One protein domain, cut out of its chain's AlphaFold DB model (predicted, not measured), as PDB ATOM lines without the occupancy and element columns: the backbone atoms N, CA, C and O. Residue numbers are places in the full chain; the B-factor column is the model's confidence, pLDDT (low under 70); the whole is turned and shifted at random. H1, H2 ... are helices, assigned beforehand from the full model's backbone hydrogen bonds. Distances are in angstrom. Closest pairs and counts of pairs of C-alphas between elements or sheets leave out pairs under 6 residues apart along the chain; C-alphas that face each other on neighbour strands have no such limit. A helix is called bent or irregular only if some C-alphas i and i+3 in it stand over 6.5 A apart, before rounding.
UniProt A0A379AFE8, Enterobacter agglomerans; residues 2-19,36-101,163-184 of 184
ATOM      1  N   PHE A   2     105.664 160.411 111.449       70.00
ATOM      2  CA  PHE A   2     106.735 159.868 110.585       70.00
ATOM      3  C   PHE A   2     107.435 158.600 111.119       70.00
ATOM      4  O   PHE A   2     107.640 157.644 110.378       70.00
ATOM      5  N   LYS A   3     107.745 158.535 112.425       73.69
ATOM      6  CA  LYS A   3     108.411 157.361 113.026       73.69
ATOM      7  C   LYS A   3     107.564 156.081 112.969       73.69
ATOM      8  O   LYS A   3     108.133 155.017 112.768       73.69
ATOM      9  N   ILE A   4     106.239 156.173 113.135       73.56
ATOM     10  CA  ILE A   4     105.333 155.009 113.088       73.56
ATOM     11  C   ILE A   4     105.201 154.521 111.646       73.56
ATOM     12  O   ILE A   4     105.434 153.345 111.395       73.56
ATOM     13  N   SER A   5     104.946 155.435 110.703       76.31
ATOM     14  CA  SER A   5     104.861 155.104 109.275       76.31
ATOM     15  C   SER A   5     106.152 154.462 108.756       76.31
ATOM     16  O   SER A   5     106.102 153.399 108.151       76.31
ATOM     17  N   ARG A   6     107.328 155.009 109.098       80.44
ATOM     18  CA  ARG A   6     108.619 154.412 108.715       80.44
ATOM     19  C   ARG A   6     108.778 152.974 109.224       80.44
ATOM     20  O   ARG A   6     109.326 152.129 108.526       80.44
ATOM     21  N   ARG A   7     108.305 152.695 110.442       78.25
ATOM     22  CA  ARG A   7     108.390 151.368 111.074       78.25
ATOM     23  C   ARG A   7     107.418 150.373 110.443       78.25
ATOM     24  O   ARG A   7     107.817 149.248 110.167       78.25
ATOM     25  N   THR A   8     106.181 150.786 110.172       79.12
ATOM     26  CA  THR A   8     105.204 149.934 109.478       79.12
ATOM     27  C   THR A   8     105.647 149.634 108.050       79.12
ATOM     28  O   THR A   8     105.565 148.486 107.628       79.12
ATOM     29  N   THR A   9     106.201 150.621 107.335       82.94
ATOM     30  CA  THR A   9     106.762 150.421 105.990       82.94
ATOM     31  C   THR A   9     107.922 149.432 106.015       82.94
ATOM     32  O   THR A   9     107.973 148.538 105.179       82.94
ATOM     33  N   PHE A  10     108.823 149.529 106.999       84.44
ATOM     34  CA  PHE A  10     109.908 148.559 107.151       84.44
ATOM     35  C   PHE A  10     109.384 147.136 107.408       84.44
ATOM     36  O   PHE A  10     109.850 146.191 106.779       84.44
ATOM     37  N   GLY A  11     108.372 146.985 108.271       81.62
ATOM     38  CA  GLY A  11     107.714 145.696 108.504       81.62
ATOM     39  C   GLY A  11     107.071 145.117 107.241       81.62
ATOM     40  O   GLY A  11     107.238 143.936 106.955       81.62
ATOM     41  N   MET A  12     106.394 145.950 106.445       83.69
ATOM     42  CA  MET A  12     105.817 145.532 105.162       83.69
ATOM     43  C   MET A  12     106.890 145.099 104.160       83.69
ATOM     44  O   MET A  12     106.729 144.068 103.515       83.69
ATOM     45  N   LEU A  13     107.999 145.839 104.059       86.62
ATOM     46  CA  LEU A  13     109.123 145.457 103.200       86.62
ATOM     47  C   LEU A  13     109.702 144.104 103.613       86.62
ATOM     48  O   LEU A  13     109.963 143.274 102.751       86.62
ATOM     49  N   LEU A  14     109.832 143.850 104.917       86.69
ATOM     50  CA  LEU A  14     110.319 142.571 105.433       86.69
ATOM     51  C   LEU A  14     109.379 141.412 105.065       86.69
ATOM     52  O   LEU A  14     109.847 140.363 104.627       86.69
ATOM     53  N   LEU A  15     108.060 141.617 105.163       83.81
ATOM     54  CA  LEU A  15     107.057 140.627 104.746       83.81
ATOM     55  C   LEU A  15     107.083 140.340 103.235       83.81
ATOM     56  O   LEU A  15     106.685 139.252 102.828       83.81
ATOM     57  N   LEU A  16     107.555 141.281 102.411       87.00
ATOM     58  CA  LEU A  16     107.658 141.113 100.958       87.00
ATOM     59  C   LEU A  16     108.893 140.319 100.512       87.00
ATOM     60  O   LEU A  16     108.871 139.759  99.419       87.00
ATOM     61  N   ILE A  17     109.943 140.225 101.335       89.19
ATOM     62  CA  ILE A  17     111.201 139.558 100.949       89.19
ATOM     63  C   ILE A  17     110.947 138.106 100.531       89.19
ATOM     64  O   ILE A  17     111.370 137.687  99.458       89.19
ATOM     65  N   MET A  18     110.229 137.349 101.363       87.31
ATOM     66  CA  MET A  18     109.958 135.930 101.120       87.31
ATOM     67  C   MET A  18     109.129 135.683  99.843       87.31
ATOM     68  O   MET A  18     109.614 134.948  98.981       87.31
ATOM     69  N   PRO A  19     107.941 136.294  99.642       86.44
ATOM     70  CA  PRO A  19     107.150 136.047  98.438       86.44
ATOM     71  C   PRO A  19     107.847 136.529  97.161       86.44
ATOM     72  O   PRO A  19     107.745 135.857  96.138       86.44
ATOM     73  N   ALA A  36     106.217 116.364 106.765       76.94
ATOM     74  CA  ALA A  36     106.371 117.103 108.017       76.94
ATOM     75  C   ALA A  36     106.354 118.632 107.833       76.94
ATOM     76  O   ALA A  36     105.625 119.311 108.558       76.94
ATOM     77  N   LEU A  37     107.098 119.181 106.862       78.50
ATOM     78  CA  LEU A  37     107.109 120.628 106.604       78.50
ATOM     79  C   LEU A  37     105.758 121.098 106.063       78.50
ATOM     80  O   LEU A  37     105.214 122.086 106.552       78.50
ATOM     81  N   LEU A  38     105.174 120.348 105.124       76.38
ATOM     82  CA  LEU A  38     103.838 120.628 104.592       76.38
ATOM     83  C   LEU A  38     102.774 120.614 105.690       76.38
ATOM     84  O   LEU A  38     101.918 121.494 105.728       76.38
ATOM     85  N   LYS A  39     102.849 119.658 106.624       76.94
ATOM     86  CA  LYS A  39     101.940 119.606 107.772       76.94
ATOM     87  C   LYS A  39     102.160 120.784 108.723       76.94
ATOM     88  O   LYS A  39     101.181 121.350 109.195       76.94
ATOM     89  N   GLY A  40     103.405 121.192 108.972       82.00
ATOM     90  CA  GLY A  40     103.706 122.389 109.766       82.00
ATOM     91  C   GLY A  40     103.135 123.668 109.141       82.00
ATOM     92  O   GLY A  40     102.460 124.443 109.818       82.00
ATOM     93  N   LEU A  41     103.331 123.853 107.833       80.94
ATOM     94  CA  LEU A  41     102.759 124.971 107.077       80.94
ATOM     95  C   LEU A  41     101.228 124.925 107.070       80.94
ATOM     96  O   LEU A  41     100.584 125.950 107.275       80.94
ATOM     97  N   PHE A  42     100.636 123.741 106.913       79.94
ATOM     98  CA  PHE A  42      99.189 123.558 106.992       79.94
ATOM     99  C   PHE A  42      98.642 123.975 108.361       79.94
ATOM    100  O   PHE A  42      97.689 124.748 108.433       79.94
ATOM    101  N   TRP A  43      99.287 123.552 109.449       81.19
ATOM    102  CA  TRP A  43      98.904 123.966 110.802       81.19
ATOM    103  C   TRP A  43      98.993 125.482 110.978       81.19
ATOM    104  O   TRP A  43      98.093 126.081 111.560       81.19
ATOM    105  N   MET A  44     100.025 126.118 110.416       80.19
ATOM    106  CA  MET A  44     100.127 127.576 110.402       80.19
ATOM    107  C   MET A  44      98.951 128.216 109.651       80.19
ATOM    108  O   MET A  44      98.352 129.157 110.165       80.19
ATOM    109  N   THR A  45      98.562 127.693 108.484       80.12
ATOM    110  CA  THR A  45      97.399 128.218 107.745       80.12
ATOM    111  C   THR A  45      96.080 128.013 108.486       80.12
ATOM    112  O   THR A  45      95.240 128.913 108.485       80.12
ATOM    113  N   GLU A  46      95.924 126.890 109.193       81.25
ATOM    114  CA  GLU A  46      94.733 126.582 109.989       81.25
ATOM    115  C   GLU A  46      94.496 127.611 111.096       81.25
ATOM    116  O   GLU A  46      93.346 127.945 111.353       81.25
ATOM    117  N   THR A  47      95.544 128.214 111.674       79.31
ATOM    118  CA  THR A  47      95.387 129.283 112.688       79.31
ATOM    119  C   THR A  47      94.608 130.505 112.186       79.31
ATOM    120  O   THR A  47      94.066 131.269 112.988       79.31
ATOM    121  N   VAL A  48      94.539 130.689 110.866       77.88
ATOM    122  CA  VAL A  48      93.837 131.791 110.198       77.88
ATOM    123  C   VAL A  48      92.550 131.310 109.506       77.88
ATOM    124  O   VAL A  48      91.657 132.114 109.230       77.88
ATOM    125  N   THR A  49      92.400 130.005 109.267       77.81
ATOM    126  CA  THR A  49      91.189 129.403 108.685       77.81
ATOM    127  C   THR A  49      90.043 129.354 109.706       77.81
ATOM    128  O   THR A  49      90.250 129.170 110.903       77.81
ATOM    129  N   ASN A  50      88.797 129.523 109.256       68.69
ATOM    130  CA  ASN A  50      87.612 129.357 110.108       68.69
ATOM    131  C   ASN A  50      87.503 127.886 110.583       68.69
ATOM    132  O   ASN A  50      87.612 127.003 109.732       68.69
ATOM    133  N   PRO A  51      87.280 127.599 111.886       75.56
ATOM    134  CA  PRO A  51      86.878 128.522 112.961       75.56
ATOM    135  C   PRO A  51      88.027 129.157 113.759       75.56
ATOM    136  O   PRO A  51      87.818 130.182 114.410       75.56
ATOM    137  N   TRP A  52      89.239 128.605 113.696       79.19
ATOM    138  CA  TRP A  52      90.391 129.045 114.492       79.19
ATOM    139  C   TRP A  52      90.799 130.500 114.240       79.19
ATOM    140  O   TRP A  52      91.184 131.192 115.178       79.19
ATOM    141  N   GLY A  53      90.611 131.012 113.023       79.50
ATOM    142  CA  GLY A  53      90.856 132.417 112.690       79.50
ATOM    143  C   GLY A  53      90.060 133.404 113.554       79.50
ATOM    144  O   GLY A  53      90.559 134.485 113.871       79.50
ATOM    145  N   ILE A  54      88.856 133.032 114.008       80.56
ATOM    146  CA  ILE A  54      88.058 133.854 114.934       80.56
ATOM    147  C   ILE A  54      88.744 133.900 116.301       80.56
ATOM    148  O   ILE A  54      88.927 134.980 116.862       80.56
ATOM    149  N   VAL A  55      89.181 132.745 116.807       85.06
ATOM    150  CA  VAL A  55      89.895 132.636 118.088       85.06
ATOM    151  C   VAL A  55      91.180 133.460 118.048       85.06
ATOM    152  O   VAL A  55      91.400 134.299 118.922       85.06
ATOM    153  N   THR A  56      91.983 133.306 116.992       84.44
ATOM    154  CA  THR A  56      93.217 134.075 116.785       84.44
ATOM    155  C   THR A  56      92.940 135.581 116.749       84.44
ATOM    156  O   THR A  56      93.644 136.350 117.400       84.44
ATOM    157  N   SER A  57      91.871 136.017 116.072       82.50
ATOM    158  CA  SER A  57      91.466 137.434 116.032       82.50
ATOM    159  C   SER A  57      91.120 137.989 117.413       82.50
ATOM    160  O   SER A  57      91.519 139.104 117.751       82.50
ATOM    161  N   VAL A  58      90.378 137.226 118.222       86.38
ATOM    162  CA  VAL A  58      89.973 137.631 119.576       86.38
ATOM    163  C   VAL A  58      91.191 137.739 120.490       86.38
ATOM    164  O   VAL A  58      91.356 138.751 121.171       86.38
ATOM    165  N   VAL A  59      92.080 136.744 120.455       88.31
ATOM    166  CA  VAL A  59      93.314 136.732 121.254       88.31
ATOM    167  C   VAL A  59      94.219 137.908 120.882       88.31
ATOM    168  O   VAL A  59      94.668 138.638 121.766       88.31
ATOM    169  N   LEU A  60      94.439 138.154 119.586       85.50
ATOM    170  CA  LEU A  60      95.258 139.281 119.130       85.50
ATOM    171  C   LEU A  60      94.613 140.638 119.451       85.50
ATOM    172  O   LEU A  60      95.323 141.580 119.805       85.50
ATOM    173  N   SER A  61      93.281 140.744 119.398       84.38
ATOM    174  CA  SER A  61      92.556 141.955 119.811       84.38
ATOM    175  C   SER A  61      92.743 142.239 121.302       84.38
ATOM    176  O   SER A  61      93.047 143.370 121.682       84.38
ATOM    177  N   ALA A  62      92.604 141.217 122.151       87.00
ATOM    178  CA  ALA A  62      92.810 141.341 123.593       87.00
ATOM    179  C   ALA A  62      94.262 141.719 123.924       87.00
ATOM    180  O   ALA A  62      94.500 142.635 124.714       87.00
ATOM    181  N   TRP A  63      95.230 141.080 123.261       85.56
ATOM    182  CA  TRP A  63      96.649 141.415 123.385       85.56
ATOM    183  C   TRP A  63      96.939 142.864 122.972       85.56
ATOM    184  O   TRP A  63      97.634 143.594 123.677       85.56
ATOM    185  N   MET A  64      96.350 143.324 121.865       82.06
ATOM    186  CA  MET A  64      96.477 144.706 121.402       82.06
ATOM    187  C   MET A  64      95.962 145.707 122.446       82.06
ATOM    188  O   MET A  64      96.635 146.698 122.739       82.06
ATOM    189  N   LEU A  65      94.784 145.448 123.023       85.81
ATOM    190  CA  LEU A  65      94.211 146.289 124.079       85.81
ATOM    191  C   LEU A  65      95.093 146.309 125.327       85.81
ATOM    192  O   LEU A  65      95.267 147.366 125.930       85.81
ATOM    193  N   TRP A  66      95.682 145.166 125.681       84.56
ATOM    194  CA  TRP A  66      96.635 145.072 126.780       84.56
ATOM    195  C   TRP A  66      97.884 145.930 126.530       84.56
ATOM    196  O   TRP A  66      98.247 146.752 127.374       84.56
ATOM    197  N   CYS A  67      98.507 145.816 125.352       81.62
ATOM    198  CA  CYS A  67      99.682 146.614 124.985       81.62
ATOM    199  C   CYS A  67      99.388 148.122 124.950       81.62
ATOM    200  O   CYS A  67     100.232 148.922 125.346       81.62
ATOM    201  N   LEU A  68      98.193 148.526 124.506       81.19
ATOM    202  CA  LEU A  68      97.783 149.933 124.426       81.19
ATOM    203  C   LEU A  68      96.926 150.391 125.620       81.19
ATOM    204  O   LEU A  68      96.231 151.406 125.525       81.19
ATOM    205  N   ARG A  69      96.997 149.711 126.772       80.44
ATOM    206  CA  ARG A  69      96.145 150.006 127.942       80.44
ATOM    207  C   ARG A  69      96.242 151.442 128.469       80.44
ATOM    208  O   ARG A  69      95.312 151.938 129.090       80.44
ATOM    209  N   PHE A  70      97.343 152.139 128.199       79.69
ATOM    210  CA  PHE A  70      97.532 153.541 128.591       79.69
ATOM    211  C   PHE A  70      96.876 154.544 127.629       79.69
ATOM    212  O   PHE A  70      96.776 155.730 127.934       79.69
ATOM    213  N   ARG A  71      96.415 154.085 126.458       80.31
ATOM    214  CA  ARG A  71      95.704 154.877 125.447       80.31
ATOM    215  C   ARG A  71      94.527 154.081 124.867       80.31
ATOM    216  O   ARG A  71      94.449 153.854 123.663       80.31
ATOM    217  N   LEU A  72      93.581 153.690 125.725       81.69
ATOM    218  CA  LEU A  72      92.443 152.842 125.336       81.69
ATOM    219  C   LEU A  72      91.544 153.456 124.254       81.69
ATOM    220  O   LEU A  72      91.152 152.754 123.328       81.69
ATOM    221  N   LYS A  73      91.249 154.764 124.313       82.56
ATOM    222  CA  LYS A  73      90.392 155.434 123.314       82.56
ATOM    223  C   LYS A  73      90.910 155.259 121.868       82.56
ATOM    224  O   LYS A  73      90.155 154.752 121.041       82.56
ATOM    225  N   PRO A  74      92.172 155.608 121.537       81.12
ATOM    226  CA  PRO A  74      92.698 155.366 120.193       81.12
ATOM    227  C   PRO A  74      92.931 153.878 119.887       81.12
ATOM    228  O   PRO A  74      92.851 153.501 118.723       81.12
ATOM    229  N   ALA A  75      93.173 153.023 120.888       83.31
ATOM    230  CA  ALA A  75      93.306 151.578 120.681       83.31
ATOM    231  C   ALA A  75      91.993 150.930 120.211       83.31
ATOM    232  O   ALA A  75      91.992 150.146 119.265       83.31
ATOM    233  N   ILE A  76      90.872 151.305 120.835       85.88
ATOM    234  CA  ILE A  76      89.534 150.846 120.443       85.88
ATOM    235  C   ILE A  76      89.200 151.340 119.032       85.88
ATOM    236  O   ILE A  76      88.751 150.551 118.204       85.88
ATOM    237  N   LEU A  77      89.477 152.613 118.727       86.69
ATOM    238  CA  LEU A  77      89.268 153.157 117.382       86.69
ATOM    239  C   LEU A  77      90.100 152.407 116.326       86.69
ATOM    240  O   LEU A  77      89.579 152.070 115.266       86.69
ATOM    241  N   LEU A  78      91.367 152.098 116.624       82.56
ATOM    242  CA  LEU A  78      92.238 151.326 115.735       82.56
ATOM    243  C   LEU A  78      91.690 149.915 115.484       82.56
ATOM    244  O   LEU A  78      91.662 149.468 114.339       82.56
ATOM    245  N   LEU A  79      91.227 149.227 116.532       84.25
ATOM    246  CA  LEU A  79      90.622 147.901 116.395       84.25
ATOM    247  C   LEU A  79      89.331 147.936 115.580       84.25
ATOM    248  O   LEU A  79      89.121 147.037 114.769       84.25
ATOM    249  N   LEU A  80      88.492 148.961 115.760       87.19
ATOM    250  CA  LEU A  80      87.278 149.136 114.964       87.19
ATOM    251  C   LEU A  80      87.608 149.323 113.484       87.19
ATOM    252  O   LEU A  80      87.053 148.611 112.650       87.19
ATOM    253  N   ILE A  81      88.547 150.217 113.163       85.44
ATOM    254  CA  ILE A  81      88.985 150.451 111.780       85.44
ATOM    255  C   ILE A  81      89.542 149.159 111.178       85.44
ATOM    256  O   ILE A  81      89.137 148.767 110.092       85.44
ATOM    257  N   MET A  82      90.421 148.459 111.896       83.75
ATOM    258  CA  MET A  82      91.060 147.247 111.388       83.75
ATOM    259  C   MET A  82      90.060 146.108 111.159       83.75
ATOM    260  O   MET A  82      90.081 145.491 110.097       83.75
ATOM    261  N   ASN A  83      89.153 145.850 112.108       81.75
ATOM    262  CA  ASN A  83      88.110 144.836 111.928       81.75
ATOM    263  C   ASN A  83      87.160 145.214 110.786       81.75
ATOM    264  O   ASN A  83      86.828 144.355 109.972       81.75
ATOM    265  N   ALA A  84      86.782 146.491 110.664       84.69
ATOM    266  CA  ALA A  84      85.977 146.971 109.543       84.69
ATOM    267  C   ALA A  84      86.692 146.764 108.198       84.69
ATOM    268  O   ALA A  84      86.076 146.282 107.252       84.69
ATOM    269  N   THR A  85      87.995 147.052 108.108       82.25
ATOM    270  CA  THR A  85      88.793 146.812 106.895       82.25
ATOM    271  C   THR A  85      88.914 145.324 106.567       82.25
ATOM    272  O   THR A  85      88.775 144.954 105.405       82.25
ATOM    273  N   ILE A  86      89.131 144.456 107.562       79.62
ATOM    274  CA  ILE A  86      89.190 143.000 107.352       79.62
ATOM    275  C   ILE A  86      87.837 142.487 106.842       79.62
ATOM    276  O   ILE A  86      87.797 141.752 105.858       79.62
ATOM    277  N   LEU A  87      86.728 142.905 107.458       79.44
ATOM    278  CA  LEU A  87      85.379 142.531 107.020       79.44
ATOM    279  C   LEU A  87      85.082 143.029 105.601       79.44
ATOM    280  O   LEU A  87      84.603 142.256 104.771       79.44
ATOM    281  N   ALA A  88      85.427 144.283 105.297       80.44
ATOM    282  CA  ALA A  88      85.294 144.843 103.956       80.44
ATOM    283  C   ALA A  88      86.128 144.055 102.932       80.44
ATOM    284  O   ALA A  88      85.604 143.662 101.896       80.44
ATOM    285  N   GLY A  89      87.387 143.729 103.246       74.94
ATOM    286  CA  GLY A  89      88.258 142.935 102.374       74.94
ATOM    287  C   GLY A  89      87.729 141.522 102.116       74.94
ATOM    288  O   GLY A  89      87.831 141.013 100.999       74.94
ATOM    289  N   GLN A  90      87.095 140.899 103.112       71.62
ATOM    290  CA  GLN A  90      86.437 139.601 102.948       71.62
ATOM    291  C   GLN A  90      85.199 139.689 102.044       71.62
ATOM    292  O   GLN A  90      84.937 138.749 101.296       71.62
ATOM    293  N   TYR A  91      84.474 140.812 102.057       71.75
ATOM    294  CA  TYR A  91      83.372 141.061 101.124       71.75
ATOM    295  C   TYR A  91      83.885 141.316  99.699       71.75
ATOM    296  O   TYR A  91      83.428 140.687  98.745       71.75
ATOM    297  N   THR A  92      84.909 142.162  99.549       71.00
ATOM    298  CA  THR A  92      85.561 142.443  98.261       71.00
ATOM    299  C   THR A  92      86.165 141.183  97.638       71.00
ATOM    300  O   THR A  92      86.117 141.015  96.423       71.00
ATOM    301  N   LYS A  93      86.672 140.248  98.451       68.56
ATOM    302  CA  LYS A  93      87.164 138.943  97.990       68.56
ATOM    303  C   LYS A  93      86.107 138.165  97.204       68.56
ATOM    304  O   LYS A  93      86.467 137.535  96.215       68.56
ATOM    305  N   SER A  94      84.840 138.197  97.617       64.44
ATOM    306  CA  SER A  94      83.757 137.517  96.891       64.44
ATOM    307  C   SER A  94      83.538 138.134  95.510       64.44
ATOM    308  O   SER A  94      83.384 137.400  94.545       64.44
ATOM    309  N   TYR A  95      83.631 139.462  95.411       66.25
ATOM    310  CA  TYR A  95      83.476 140.191  94.153       66.25
ATOM    311  C   TYR A  95      84.664 139.989  93.197       66.25
ATOM    312  O   TYR A  95      84.483 139.693  92.022       66.25
ATOM    313  N   ILE A  96      85.902 140.080  93.700       65.88
ATOM    314  CA  ILE A  96      87.110 139.893  92.874       65.88
ATOM    315  C   ILE A  96      87.211 138.453  92.360       65.88
ATOM    316  O   ILE A  96      87.672 138.236  91.243       65.88
ATOM    317  N   LYS A  97      86.754 137.467  93.139       63.50
ATOM    318  CA  LYS A  97      86.767 136.056  92.730       63.50
ATOM    319  C   LYS A  97      85.898 135.748  91.516       63.50
ATOM    320  O   LYS A  97      86.150 134.743  90.865       63.50
ATOM    321  N   GLU A  98      84.904 136.576  91.213       62.81
ATOM    322  CA  GLU A  98      84.112 136.434  89.987       62.81
ATOM    323  C   GLU A  98      84.861 136.967  88.756       62.81
ATOM    324  O   GLU A  98      84.616 136.512  87.640       62.81
ATOM    325  N   GLN A  99      85.808 137.889  88.967       62.66
ATOM    326  CA  GLN A  99      86.556 138.578  87.911       62.66
ATOM    327  C   GLN A  99      87.904 137.911  87.603       62.66
ATOM    328  O   GLN A  99      88.286 137.799  86.443       62.66
ATOM    329  N   ILE A 100      88.633 137.462  88.632       61.53
ATOM    330  CA  ILE A 100      89.977 136.878  88.506       61.53
ATOM    331  C   ILE A 100      89.867 135.367  88.716       61.53
ATOM    332  O   ILE A 100      90.009 134.847  89.825       61.53
ATOM    333  N   GLN A 101      89.557 134.673  87.626       71.25
ATOM    334  CA  GLN A 101      89.336 133.227  87.577       71.25
ATOM    335  C   GLN A 101      90.663 132.454  87.503       71.25
ATOM    336  O   GLN A 101      90.871 131.651  86.604       71.25
ATOM    337  N   HIS A 163      93.917 134.635 103.825       80.19
ATOM    338  CA  HIS A 163      94.864 134.288 104.885       80.19
ATOM    339  C   HIS A 163      96.043 135.259 104.937       80.19
ATOM    340  O   HIS A 163      96.414 135.721 106.014       80.19
ATOM    341  N   THR A 164      96.585 135.624 103.772       81.56
ATOM    342  CA  THR A 164      97.698 136.576 103.674       81.56
ATOM    343  C   THR A 164      97.263 137.979 104.083       81.56
ATOM    344  O   THR A 164      97.972 138.615 104.855       81.56
ATOM    345  N   MET A 165      96.093 138.448 103.627       79.81
ATOM    346  CA  MET A 165      95.564 139.754 104.047       79.81
ATOM    347  C   MET A 165      95.397 139.816 105.566       79.81
ATOM    348  O   MET A 165      95.888 140.745 106.199       79.81
ATOM    349  N   PHE A 166      94.775 138.795 106.160       81.38
ATOM    350  CA  PHE A 166      94.575 138.718 107.603       81.38
ATOM    351  C   PHE A 166      95.904 138.734 108.374       81.38
ATOM    352  O   PHE A 166      96.103 139.580 109.248       81.38
ATOM    353  N   ALA A 167      96.831 137.834 108.032       83.12
ATOM    354  CA  ALA A 167      98.113 137.716 108.720       83.12
ATOM    355  C   ALA A 167      98.970 138.983 108.566       83.12
ATOM    356  O   ALA A 167      99.555 139.454 109.541       83.12
ATOM    357  N   ALA A 168      99.005 139.578 107.370       82.69
ATOM    358  CA  ALA A 168      99.764 140.798 107.113       82.69
ATOM    359  C   ALA A 168      99.178 142.010 107.853       82.69
ATOM    360  O   ALA A 168      99.939 142.791 108.426       82.69
ATOM    361  N   SER A 169      97.847 142.158 107.899       81.94
ATOM    362  CA  SER A 169      97.191 143.235 108.654       81.94
ATOM    363  C   SER A 169      97.491 143.141 110.149       81.94
ATOM    364  O   SER A 169      97.902 144.133 110.753       81.94
ATOM    365  N   TRP A 170      97.365 141.947 110.736       82.19
ATOM    366  CA  TRP A 170      97.699 141.725 112.143       82.19
ATOM    367  C   TRP A 170      99.192 141.888 112.431       82.19
ATOM    368  O   TRP A 170      99.549 142.488 113.444       82.19
ATOM    369  N   GLY A 171     100.068 141.432 111.532       83.31
ATOM    370  CA  GLY A 171     101.515 141.620 111.645       83.31
ATOM    371  C   GLY A 171     101.908 143.098 111.627       83.31
ATOM    372  O   GLY A 171     102.624 143.564 112.514       83.31
ATOM    373  N   ALA A 172     101.380 143.871 110.675       78.50
ATOM    374  CA  ALA A 172     101.623 145.309 110.593       78.50
ATOM    375  C   ALA A 172     101.092 146.053 111.832       78.50
ATOM    376  O   ALA A 172     101.778 146.926 112.375       78.50
ATOM    377  N   ALA A 173      99.902 145.684 112.314       78.06
ATOM    378  CA  ALA A 173      99.306 146.274 113.506       78.06
ATOM    379  C   ALA A 173     100.096 145.924 114.782       78.06
ATOM    380  O   ALA A 173     100.330 146.803 115.611       78.06
ATOM    381  N   GLY A 174     100.560 144.677 114.913       77.56
ATOM    382  CA  GLY A 174     101.394 144.200 116.020       77.56
ATOM    383  C   GLY A 174     102.754 144.899 116.097       77.56
ATOM    384  O   GLY A 174     103.176 145.334 117.167       77.56
ATOM    385  N   ILE A 175     103.421 145.090 114.952       76.00
ATOM    386  CA  ILE A 175     104.666 145.875 114.874       76.00
ATOM    387  C   ILE A 175     104.402 147.324 115.307       76.00
ATOM    388  O   ILE A 175     105.189 147.912 116.052       76.00
ATOM    389  N   GLY A 176     103.277 147.901 114.877       70.50
ATOM    390  CA  GLY A 176     102.873 149.250 115.266       70.50
ATOM    391  C   GLY A 176     102.636 149.404 116.773       70.50
ATOM    392  O   GLY A 176     103.070 150.397 117.358       70.50
ATOM    393  N   SER A 177     101.982 148.427 117.407       68.19
ATOM    394  CA  SER A 177     101.603 148.475 118.822       68.19
ATOM    395  C   SER A 177     102.740 148.174 119.787       68.19
ATOM    396  O   SER A 177     102.933 148.935 120.736       68.19
ATOM    397  N   ALA A 178     103.539 147.135 119.529       67.19
ATOM    398  CA  ALA A 178     104.699 146.796 120.353       67.19
ATOM    399  C   ALA A 178     105.695 147.967 120.433       67.19
ATOM    400  O   ALA A 178     106.218 148.290 121.498       67.19
ATOM    401  N   LEU A 179     105.890 148.674 119.315       59.81
ATOM    402  CA  LEU A 179     106.808 149.812 119.219       59.81
ATOM    403  C   LEU A 179     106.226 151.135 119.746       59.81
ATOM    404  O   LEU A 179     106.972 152.109 119.898       59.81
ATOM    405  N   ALA A 180     104.909 151.203 119.967       61.53
ATOM    406  CA  ALA A 180     104.243 152.314 120.648       61.53
ATOM    407  C   ALA A 180     104.257 152.118 122.170       61.53
ATOM    408  O   ALA A 180     104.444 153.087 122.901       61.53
ATOM    409  N   ALA A 181     104.116 150.872 122.633       61.03
ATOM    410  CA  ALA A 181     104.246 150.504 124.040       61.03
ATOM    411  C   ALA A 181     105.681 150.693 124.563       61.03
ATOM    412  O   ALA A 181     105.851 151.121 125.694       61.03
ATOM    413  N   SER A 182     106.707 150.463 123.734       59.41
ATOM    414  CA  SER A 182     108.118 150.696 124.095       59.41
ATOM    415  C   SER A 182     108.541 152.177 124.114       59.41
ATOM    416  O   SER A 182     109.720 152.472 124.294       59.41
ATOM    417  N   ALA A 183     107.630 153.099 123.789       54.41
ATOM    418  CA  ALA A 183     107.872 154.543 123.748       54.41
ATOM    419  C   ALA A 183     107.077 155.312 124.826       54.41
ATOM    420  O   ALA A 183     107.099 156.544 124.824       54.41
ATOM    421  N   LEU A 184     106.356 154.579 125.682       47.31
ATOM    422  CA  LEU A 184     105.704 155.024 126.915       47.31
ATOM    423  C   LEU A 184     106.592 154.651 128.104       47.31
ATOM    424  O   LEU A 184     106.575 155.434 129.075       47.31
TER     425      LEU A 184
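What this domain is: This is residues 2 to 19, 36 to 101 and 163 to 184 of the 184 residues of a protein of Enterobacter agglomerans (UniProt A0A379AFE8). Look for a loosely packed bundle of three helices, the long H4 beside H3 and H5, with a fourth helix, H1, slanting over H5 on its side away from H3. H5 lies in the middle of the whole; residues 36 to 44 of H2 stick out near the beginnings of H3 and H5, and residues 91 to 101, of which 91 to 99 belong to H4, stick out as an arm. The printed part has 106 residues with five named helices, H1 to H5 in chain order, and no named strand, so its class is all helix. It is only just compact, close to loose, with a radius of gyration of the C-alphas of 15.4 A and spans of 46 by 31 by 27 A.

Where its parts are: Find C-alpha 69 at (96.145, 150.006, 127.942); from there H4, residues 69 to 99, runs 42.7 A to C-alpha 99 at (86.556, 138.578, 87.911). It is irregular, with C-alphas 70 and 73 9.1 A apart, and has a kink of 47 degrees near residue 76. Before it come H3, residues 52 to 67, 22.5 A long, and H2, residues 36 to 46, 15.1 A. H1, residues 2 to 19, spans 26.7 A from C-alpha 2 at (106.735, 159.868, 110.585), and is only just irregular: C-alphas 15 and 18 are 6.6 A apart. H5, residues 163 to 181, spans 26.8 A.

How they stand to each other: H3, H4 and H5 form an up and down bundle, each running against the one before it in the chain. H4 and H3 are a hairpin and touch at a shallow tilt of 28 degrees, opposite ways; their closest C-alphas, of Leu 65 and Ala 75, are 6.4 A apart. H4 and H5 only just touch, with 3 pairs of C-alphas within 8 A, the closest being Ile 86 and Phe 166 at 6.9 A; the tilt is a shallow 16 degrees, opposite ways. H5, the hub, touches H3 at a shallow tilt of 13 degrees, the same way, closest at the C-alphas of Cys 67 and Ala 181, 6.1 A. With residues 168 to 176 alone H5 touches H1, opposite ways at 35.3 degrees, only just a steep tilt; the C-alphas of Thr 8 and Ala 172 come closest, at 6.0 A. H1 is apart from H2, H3 and H4. H2 is close to but not clearly touching H5, about perpendicular at 76 degrees, with the C-alphas of Thr 45 and His 163 closest at 7.2 A. In H2, H3 and H5 every O i to N i+4 pair is within hydrogen-bond range; in H1 12 of 14 are, in H4 21 of 27.

The domain as a whole: The C-alphas farthest apart, of Gln 101 and Leu 184, are 47.9 A apart. Residues 20 to 35 and 102 to 162 are not printed; the gaps are 21.2 A from C-alpha 19 to 36 and 18.2 A from C-alpha 101 to 163. Of the links printed whole, H2 to H3 and H3 to H4 are tight. In this model the mean pLDDT of the printed part is 78.1; look for values under 70 at residue 50, residues 93 to 100 and residues 177 to 184.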